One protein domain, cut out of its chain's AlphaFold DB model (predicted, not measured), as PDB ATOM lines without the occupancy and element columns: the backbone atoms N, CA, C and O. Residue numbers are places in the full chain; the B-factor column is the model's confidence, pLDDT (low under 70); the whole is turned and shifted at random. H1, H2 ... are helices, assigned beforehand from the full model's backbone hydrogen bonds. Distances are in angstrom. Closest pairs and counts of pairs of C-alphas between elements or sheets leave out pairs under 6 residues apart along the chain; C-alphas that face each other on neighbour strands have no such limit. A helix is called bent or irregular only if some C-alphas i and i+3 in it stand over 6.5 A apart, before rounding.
ATOM      1  N   GLU A   4     -33.278 -16.673  53.921       78.12
ATOM      2  CA  GLU A   4     -33.476 -15.219  53.968       78.12
ATOM      3  C   GLU A   4     -32.782 -14.521  52.799       78.12
ATOM      4  O   GLU A   4     -33.411 -13.716  52.124       78.12
ATOM      5  N   ALA A   5     -31.540 -14.898  52.477       74.56
ATOM      6  CA  ALA A   5     -30.811 -14.297  51.358       74.56
ATOM      7  C   ALA A   5     -31.501 -14.546  50.003       74.56
ATOM      8  O   ALA A   5     -31.540 -13.663  49.152       74.56
ATOM      9  N   LEU A   6     -32.080 -15.737  49.802       73.56
ATOM     10  CA  LEU A   6     -32.858 -16.050  48.595       73.56
ATOM     11  C   LEU A   6     -34.171 -15.262  48.529       73.56
ATOM     12  O   LEU A   6     -34.606 -14.856  47.451       73.56
ATOM     13  N   PHE A   7     -34.819 -15.058  49.675       80.94
ATOM     14  CA  PHE A   7     -36.048 -14.285  49.756       80.94
ATOM     15  C   PHE A   7     -35.796 -12.794  49.495       80.94
ATOM     16  O   PHE A   7     -36.525 -12.190  48.711       80.94
ATOM     17  N   GLU A   8     -34.738 -12.227  50.076       80.75
ATOM     18  CA  GLU A   8     -34.308 -10.844  49.837       80.75
ATOM     19  C   GLU A   8     -33.973 -10.602  48.363       80.75
ATOM     20  O   GLU A   8     -34.429  -9.619  47.776       80.75
ATOM     21  N   ASP A   9     -33.248 -11.528  47.731       78.31
ATOM     22  CA  ASP A   9     -32.922 -11.452  46.305       78.31
ATOM     23  C   ASP A   9     -34.181 -11.530  45.418       78.31
ATOM     24  O   ASP A   9     -34.352 -10.767  44.458       78.31
ATOM     25  N   GLY A  10     -35.134 -12.390  45.794       78.12
ATOM     26  CA  GLY A  10     -36.438 -12.494  45.142       78.12
ATOM     27  C   GLY A  10     -37.280 -11.221  45.273       78.12
ATOM     28  O   GLY A  10     -37.860 -10.759  44.286       78.12
ATOM     29  N   GLN A  11     -37.325 -10.622  46.466       83.50
ATOM     30  CA  GLN A  11     -38.011  -9.351  46.707       83.50
ATOM     31  C   GLN A  11     -37.369  -8.213  45.915       83.50
ATOM     32  O   GLN A  11     -38.075  -7.468  45.234       83.50
ATOM     33  N   ARG A  12     -36.037  -8.116  45.935       86.62
ATOM     34  CA  ARG A  12     -35.278  -7.116  45.178       86.62
ATOM     35  C   ARG A  12     -35.560  -7.216  43.681       86.62
ATOM     36  O   ARG A  12     -35.914  -6.223  43.045       86.62
ATOM     37  N   SER A  13     -35.512  -8.430  43.139       78.38
ATOM     38  CA  SER A  13     -35.854  -8.710  41.742       78.38
ATOM     39  C   SER A  13     -37.297  -8.322  41.400       78.38
ATOM     40  O   SER A  13     -37.559  -7.789  40.320       78.38
ATOM     41  N   ALA A  14     -38.251  -8.575  42.299       80.50
ATOM     42  CA  ALA A  14     -39.652  -8.219  42.093       80.50
ATOM     43  C   ALA A  14     -39.870  -6.699  42.088       80.50
ATOM     44  O   ALA A  14     -40.553  -6.192  41.198       80.50
ATOM     45  N   VAL A  15     -39.253  -5.974  43.025       86.62
ATOM     46  CA  VAL A  15     -39.330  -4.508  43.106       86.62
ATOM     47  C   VAL A  15     -38.780  -3.868  41.835       86.62
ATOM     48  O   VAL A  15     -39.466  -3.051  41.220       86.62
ATOM     49  N   LEU A  16     -37.597  -4.296  41.383       84.94
ATOM     50  CA  LEU A  16     -37.012  -3.811  40.133       84.94
ATOM     51  C   LEU A  16     -37.980  -4.019  38.959       84.94
ATOM     52  O   LEU A  16     -38.288  -3.071  38.242       84.94
ATOM     53  N   ARG A  17     -38.555  -5.220  38.803       76.25
ATOM     54  CA  ARG A  17     -39.534  -5.507  37.734       76.25
ATOM     55  C   ARG A  17     -40.749  -4.580  37.757       76.25
ATOM     56  O   ARG A  17     -41.237  -4.214  36.689       76.25
ATOM     57  N   VAL A  18     -41.247  -4.226  38.941       82.00
ATOM     58  CA  VAL A  18     -42.373  -3.294  39.083       82.00
ATOM     59  C   VAL A  18     -41.963  -1.898  38.621       82.00
ATOM     60  O   VAL A  18     -42.660  -1.329  37.787       82.00
ATOM     61  N   ILE A  19     -40.814  -1.390  39.074       85.00
ATOM     62  CA  ILE A  19     -40.307  -0.064  38.680       85.00
ATOM     63  C   ILE A  19     -40.176   0.029  37.152       85.00
ATOM     64  O   ILE A  19     -40.702   0.953  36.537       85.00
ATOM     65  N   TYR A  20     -39.570  -0.970  36.506       76.69
ATOM     66  CA  TYR A  20     -39.409  -0.965  35.045       76.69
ATOM     67  C   TYR A  20     -40.717  -1.149  34.263       76.69
ATOM     68  O   TYR A  20     -40.811  -0.730  33.110       76.69
ATOM     69  N   GLY A  21     -41.730  -1.774  34.862       73.56
ATOM     70  CA  GLY A  21     -43.060  -1.897  34.264       73.56
ATOM     71  C   GLY A  21     -43.861  -0.590  34.257       73.56
ATOM     72  O   GLY A  21     -44.893  -0.531  33.586       73.56
ATOM     73  N   HIS A  22     -43.388   0.430  34.981       77.69
ATOM     74  CA  HIS A  22     -44.059   1.709  35.191       77.69
ATOM     75  C   HIS A  22     -43.111   2.899  34.940       77.69
ATOM     76  O   HIS A  22     -42.803   3.648  35.868       77.69
ATOM     77  N   PRO A  23     -42.656   3.116  33.688       78.44
ATOM     78  CA  PRO A  23     -41.764   4.228  33.342       78.44
ATOM     79  C   PRO A  23     -42.403   5.612  33.542       78.44
ATOM     80  O   PRO A  23     -41.708   6.620  33.488       78.44
ATOM     81  N   GLU A  24     -43.721   5.672  33.750       78.00
ATOM     82  CA  GLU A  24     -44.431   6.885  34.156       78.00
ATOM     83  C   GLU A  24     -44.090   7.367  35.575       78.00
ATOM     84  O   GLU A  24     -44.345   8.530  35.878       78.00
ATOM     85  N   ILE A  25     -43.535   6.504  36.435       83.81
ATOM     86  CA  ILE A  25     -43.185   6.862  37.811       83.81
ATOM     87  C   ILE A  25     -41.958   7.771  37.790       83.81
ATOM     88  O   ILE A  25     -40.878   7.402  37.326       83.81
ATOM     89  N   SER A  26     -42.119   8.966  38.342       86.88
ATOM     90  CA  SER A  26     -41.030   9.915  38.525       86.88
ATOM     91  C   SER A  26     -40.089   9.492  39.657       86.88
ATOM     92  O   SER A  26     -40.468   8.797  40.602       86.88
ATOM     93  N   LEU A  27     -38.852   9.997  39.629       85.56
ATOM     94  CA  LEU A  27     -37.921   9.825  40.751       85.56
ATOM     95  C   LEU A  27     -38.472  10.408  42.062       85.56
ATOM     96  O   LEU A  27     -38.156   9.894  43.129       85.56
ATOM     97  N   GLY A  28     -39.304  11.454  41.992       87.75
ATOM     98  CA  GLY A  28     -39.954  12.043  43.166       87.75
ATOM     99  C   GLY A  28     -40.993  11.110  43.789       87.75
ATOM    100  O   GLY A  28     -41.016  10.934  45.005       87.75
ATOM    101  N   GLU A  29     -41.804  10.448  42.965       86.56
ATOM    102  CA  GLU A  29     -42.740   9.419  43.429       86.56
ATOM    103  C   GLU A  29     -41.989   8.202  43.979       86.56
ATOM    104  O   GLU A  29     -42.321   7.721  45.060       86.56
ATOM    105  N   LEU A  30     -40.918   7.758  43.315       87.69
ATOM    106  CA  LEU A  30     -40.076   6.673  43.826       87.69
ATOM    107  C   LEU A  30     -39.450   7.033  45.184       87.69
ATOM    108  O   LEU A  30     -39.469   6.224  46.111       87.69
ATOM    109  N   ALA A  31     -38.964   8.268  45.336       87.75
ATOM    110  CA  ALA A  31     -38.444   8.777  46.601       87.75
ATOM    111  C   ALA A  31     -39.524   8.824  47.695       87.75
ATOM    112  O   ALA A  31     -39.226   8.543  48.854       87.75
ATOM    113  N   SER A  32     -40.782   9.112  47.352       88.75
ATOM    114  CA  SER A  32     -41.884   9.071  48.323       88.75
ATOM    115  C   SER A  32     -42.099   7.663  48.898       88.75
ATOM    116  O   SER A  32     -42.259   7.521  50.110       88.75
ATOM    117  N   PHE A  33     -41.978   6.612  48.076       87.88
ATOM    118  CA  PHE A  33     -42.035   5.222  48.546       87.88
ATOM    119  C   PHE A  33     -40.832   4.864  49.421       87.88
ATOM    120  O   PHE A  33     -40.992   4.215  50.453       87.88
ATOM    121  N   VAL A  34     -39.637   5.344  49.070       88.31
ATOM    122  CA  VAL A  34     -38.417   5.175  49.879       88.31
ATOM    123  C   VAL A  34     -38.577   5.784  51.277       88.31
ATOM    124  O   VAL A  34     -38.078   5.219  52.251       88.31
ATOM    125  N   MET A  35     -39.264   6.922  51.390       86.75
ATOM    126  CA  MET A  35     -39.467   7.641  52.656       86.75
ATOM    127  C   MET A  35     -40.686   7.160  53.450       86.75
ATOM    128  O   MET A  35     -40.854   7.563  54.598       86.75
ATOM    129  N   SER A  36     -41.525   6.309  52.863       88.81
ATOM    130  CA  SER A  36     -42.686   5.736  53.541       88.81
ATOM    131  C   SER A  36     -42.300   4.621  54.526       88.81
ATOM    132  O   SER A  36     -41.198   4.067  54.463       88.81
ATOM    133  N   ASP A  37     -43.239   4.258  55.402       86.56
ATOM    134  CA  ASP A  37     -43.155   3.074  56.271       86.56
ATOM    135  C   ASP A  37     -43.603   1.783  55.553       86.56
ATOM    136  O   ASP A  37     -43.986   0.798  56.188       86.56
ATOM    137  N   ASP A  38     -43.589   1.776  54.216       85.00
ATOM    138  CA  ASP A  38     -43.962   0.604  53.430       85.00
ATOM    139  C   ASP A  38     -42.969  -0.556  53.666       85.00
ATOM    140  O   ASP A  38     -41.754  -0.332  53.717       85.00
ATOM    141  N   PRO A  39     -43.441  -1.815  53.759       82.88
ATOM    142  CA  PRO A  39     -42.578  -2.992  53.878       82.88
ATOM    143  C   PRO A  39     -41.506  -3.122  52.785       82.88
ATOM    144  O   PRO A  39     -40.492  -3.784  52.999       82.88
ATOM    145  N   LEU A  40     -41.710  -2.508  51.617       82.88
ATOM    146  CA  LEU A  40     -40.762  -2.493  50.502       82.88
ATOM    147  C   LEU A  40     -39.758  -1.335  50.576       82.88
ATOM    148  O   LEU A  40     -38.754  -1.360  49.860       82.88
ATOM    149  N   ALA A  41     -39.974  -0.343  51.445       86.75
ATOM    150  CA  ALA A  41     -39.076   0.798  51.601       86.75
ATOM    151  C   ALA A  41     -37.632   0.389  51.956       86.75
ATOM    152  O   ALA A  41     -36.710   0.935  51.347       86.75
ATOM    153  N   PRO A  42     -37.374  -0.597  52.845       87.88
ATOM    154  CA  PRO A  42     -36.018  -1.085  53.095       87.88
ATOM    155  C   PRO A  42     -35.337  -1.630  51.835       87.88
ATOM    156  O   PRO A  42     -34.174  -1.327  51.590       87.88
ATOM    157  N   VAL A  43     -36.067  -2.376  50.999       88.00
ATOM    158  CA  VAL A  43     -35.531  -2.922  49.745       88.00
ATOM    159  C   VAL A  43     -35.190  -1.784  48.787       88.00
ATOM    160  O   VAL A  43     -34.058  -1.723  48.305       88.00
ATOM    161  N   LEU A  44     -36.116  -0.839  48.588       88.31
ATOM    162  CA  LEU A  44     -35.928   0.337  47.731       88.31
ATOM    163  C   LEU A  44     -34.721   1.192  48.149       88.31
ATOM    164  O   LEU A  44     -33.979   1.652  47.288       88.31
ATOM    165  N   ARG A  45     -34.488   1.363  49.458       88.44
ATOM    166  CA  ARG A  45     -33.339   2.112  50.007       88.44
ATOM    167  C   ARG A  45     -31.988   1.480  49.681       88.44
ATOM    168  O   ARG A  45     -30.984   2.184  49.675       88.44
ATOM    169  N   THR A  46     -31.954   0.168  49.453       89.81
ATOM    170  CA  THR A  46     -30.714  -0.569  49.160       89.81
ATOM    171  C   THR A  46     -30.435  -0.726  47.673       89.81
ATOM    172  O   THR A  46     -29.347  -1.177  47.323       89.81
ATOM    173  N   LEU A  47     -31.391  -0.373  46.807       88.19
ATOM    174  CA  LEU A  47     -31.195  -0.457  45.366       88.19
ATOM    175  C   LEU A  47     -30.109   0.517  44.923       88.19
ATOM    176  O   LEU A  47     -30.140   1.712  45.221       88.19
ATOM    177  N   THR A  48     -29.157  -0.003  44.166       85.56
ATOM    178  CA  THR A  48     -28.095   0.787  43.561       85.56
ATOM    179  C   THR A  48     -28.550   1.385  42.234       85.56
ATOM    180  O   THR A  48     -29.426   0.863  41.540       85.56
ATOM    181  N   ILE A  49     -27.897   2.477  41.832       80.56
ATOM    182  CA  ILE A  49     -28.081   3.050  40.493       80.56
ATOM    183  C   ILE A  49     -27.728   2.011  39.421       80.56
ATOM    184  O   ILE A  49     -28.397   1.947  38.397       80.56
ATOM    185  N   ASP A  50     -26.721   1.165  39.656       74.62
ATOM    186  CA  ASP A  50     -26.353   0.126  38.697       74.62
ATOM    187  C   ASP A  50     -27.487  -0.893  38.504       74.62
ATOM    188  O   ASP A  50     -27.831  -1.183  37.366       74.62
ATOM    189  N   GLU A  51     -28.162  -1.336  39.567       79.69
ATOM    190  CA  GLU A  51     -29.339  -2.223  39.483       79.69
ATOM    191  C   GLU A  51     -30.551  -1.553  38.808       79.69
ATOM    192  O   GLU A  51     -31.294  -2.204  38.065       79.69
ATOM    193  N   LEU A  52     -30.726  -0.241  39.013       79.62
ATOM    194  CA  LEU A  52     -31.731   0.590  38.332       79.62
ATOM    195  C   LEU A  52     -31.390   0.891  36.860       79.62
ATOM    196  O   LEU A  52     -32.257   1.334  36.110       79.62
ATOM    197  N   LEU A  53     -30.153   0.636  36.431       72.38
ATOM    198  CA  LEU A  53     -29.712   0.781  35.042       72.38
ATOM    199  C   LEU A  53     -29.451  -0.567  34.350       72.38
ATOM    200  O   LEU A  53     -29.420  -0.637  33.121       72.38
ATOM    201  N   GLN A  54     -29.220  -1.650  35.095       65.12
ATOM    202  CA  GLN A  54     -28.845  -2.957  34.547       65.12
ATOM    203  C   GLN A  54     -30.007  -3.643  33.828       65.12
ATOM    204  O   GLN A  54     -29.782  -4.265  32.792       65.12
ATOM    205  N   VAL A  55     -31.254  -3.484  34.282       56.53
ATOM    206  CA  VAL A  55     -32.398  -4.046  33.538       56.53
ATOM    207  C   VAL A  55     -32.723  -3.193  32.305       56.53
ATOM    208  O   VAL A  55     -33.176  -3.718  31.292       56.53
ATOM    209  N   SER A  56     -32.390  -1.897  32.311       47.50
ATOM    210  CA  SER A  56     -32.396  -1.088  31.081       47.50
ATOM    211  C   SER A  56     -31.337  -1.564  30.078       47.50
ATOM    212  O   SER A  56     -31.569  -1.503  28.873       47.50
ATOM    213  N   ARG A  57     -30.199  -2.094  30.550       43.53
ATOM    214  CA  ARG A  57     -29.141  -2.668  29.700       43.53
ATOM    215  C   ARG A  57     -29.449  -4.076  29.194       43.53
ATOM    216  O   ARG A  57     -29.023  -4.391  28.092       43.53
ATOM    217  N   THR A  58     -30.247  -4.884  29.889       45.56
ATOM    218  CA  THR A  58     -30.807  -6.115  29.292       45.56
ATOM    219  C   THR A  58     -31.959  -5.823  28.324       45.56
ATOM    220  O   THR A  58     -32.213  -6.622  27.427       45.56
ATOM    221  N   ALA A  59     -32.608  -4.657  28.437       43.81
ATOM    222  CA  ALA A  59     -33.603  -4.175  27.476       43.81
ATOM    223  C   ALA A  59     -33.004  -3.463  26.238       43.81
ATOM    224  O   ALA A  59     -33.684  -3.368  25.220       43.81
ATOM    225  N   GLN A  60     -31.754  -2.975  26.293       37.91
ATOM    226  CA  GLN A  60     -31.099  -2.261  25.175       37.91
ATOM    227  C   GLN A  60     -29.737  -2.831  24.720       37.91
ATOM    228  O   GLN A  60     -29.159  -2.338  23.755       37.91
TER     229      GLN A  60
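Overview. This is residues 4 to 60 of the 146 residues of an uncharacterized protein of Pseudenhygromyxa sp. WMMC2535 (UniProt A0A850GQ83). A long helix, H1, is crossed by the short H3, which bridges it to H2, while H4 crosses the later part of H1. Residues 21 to 29 stick out. The printed part has 57 residues, 45 of them in four named helices, H1, H2, H3 and H4 in that order along the chain, with no named strand; its class is all helix, and it is compact, with a radius of gyration of the C-alphas of 11.4 A and spans of 33 by 29 by 17 A.

Along the chain. H1, residues 4 to 21, begins at C-alpha 4 (-33.476, -15.219, 53.968) and is 25.6 A long. H2 is residues 27 to 35, 12.2 A, and H3 residues 41 to 46, 8.8 A. H4, residues 49 to 60, 16.5 A, ends at C-alpha 60 (-31.099, -2.261, 25.175); it is only just irregular, C-alphas 52 and 55 being 6.7 A apart.

Arrangement. H1, with residues 11 to 15 alone, touches H3, about perpendicular at 85 degrees; the closest C-alphas, Arg 12 and Val 43, are 6.2 A apart. H3 touches H2 at a steep tilt of 68 degrees, only just short of perpendicular, opposite ways; C-alphas 34 and 41 are closest, 4.7 A. H1, with residues 16 to 20 alone, and H4, with 51 to 55 alone, only just touch, with 3 pairs of C-alphas within 8 A, the closest Leu 16 and Leu 52 at 7.1 A; the tilt is steep, 60 degrees, the same way. H2 and H4 are apart. Each O i to N i+4 pair is within hydrogen-bond range in H1, H2 and H3, and 6 of 8 in H4.

Size, cuts and confidence. The C-alphas of Asp 37 and Gln 60, 33.8 A apart, are the two farthest apart. The printed part has no cut, and its three links are tight. Residues 54 to 60 have pLDDT under 70.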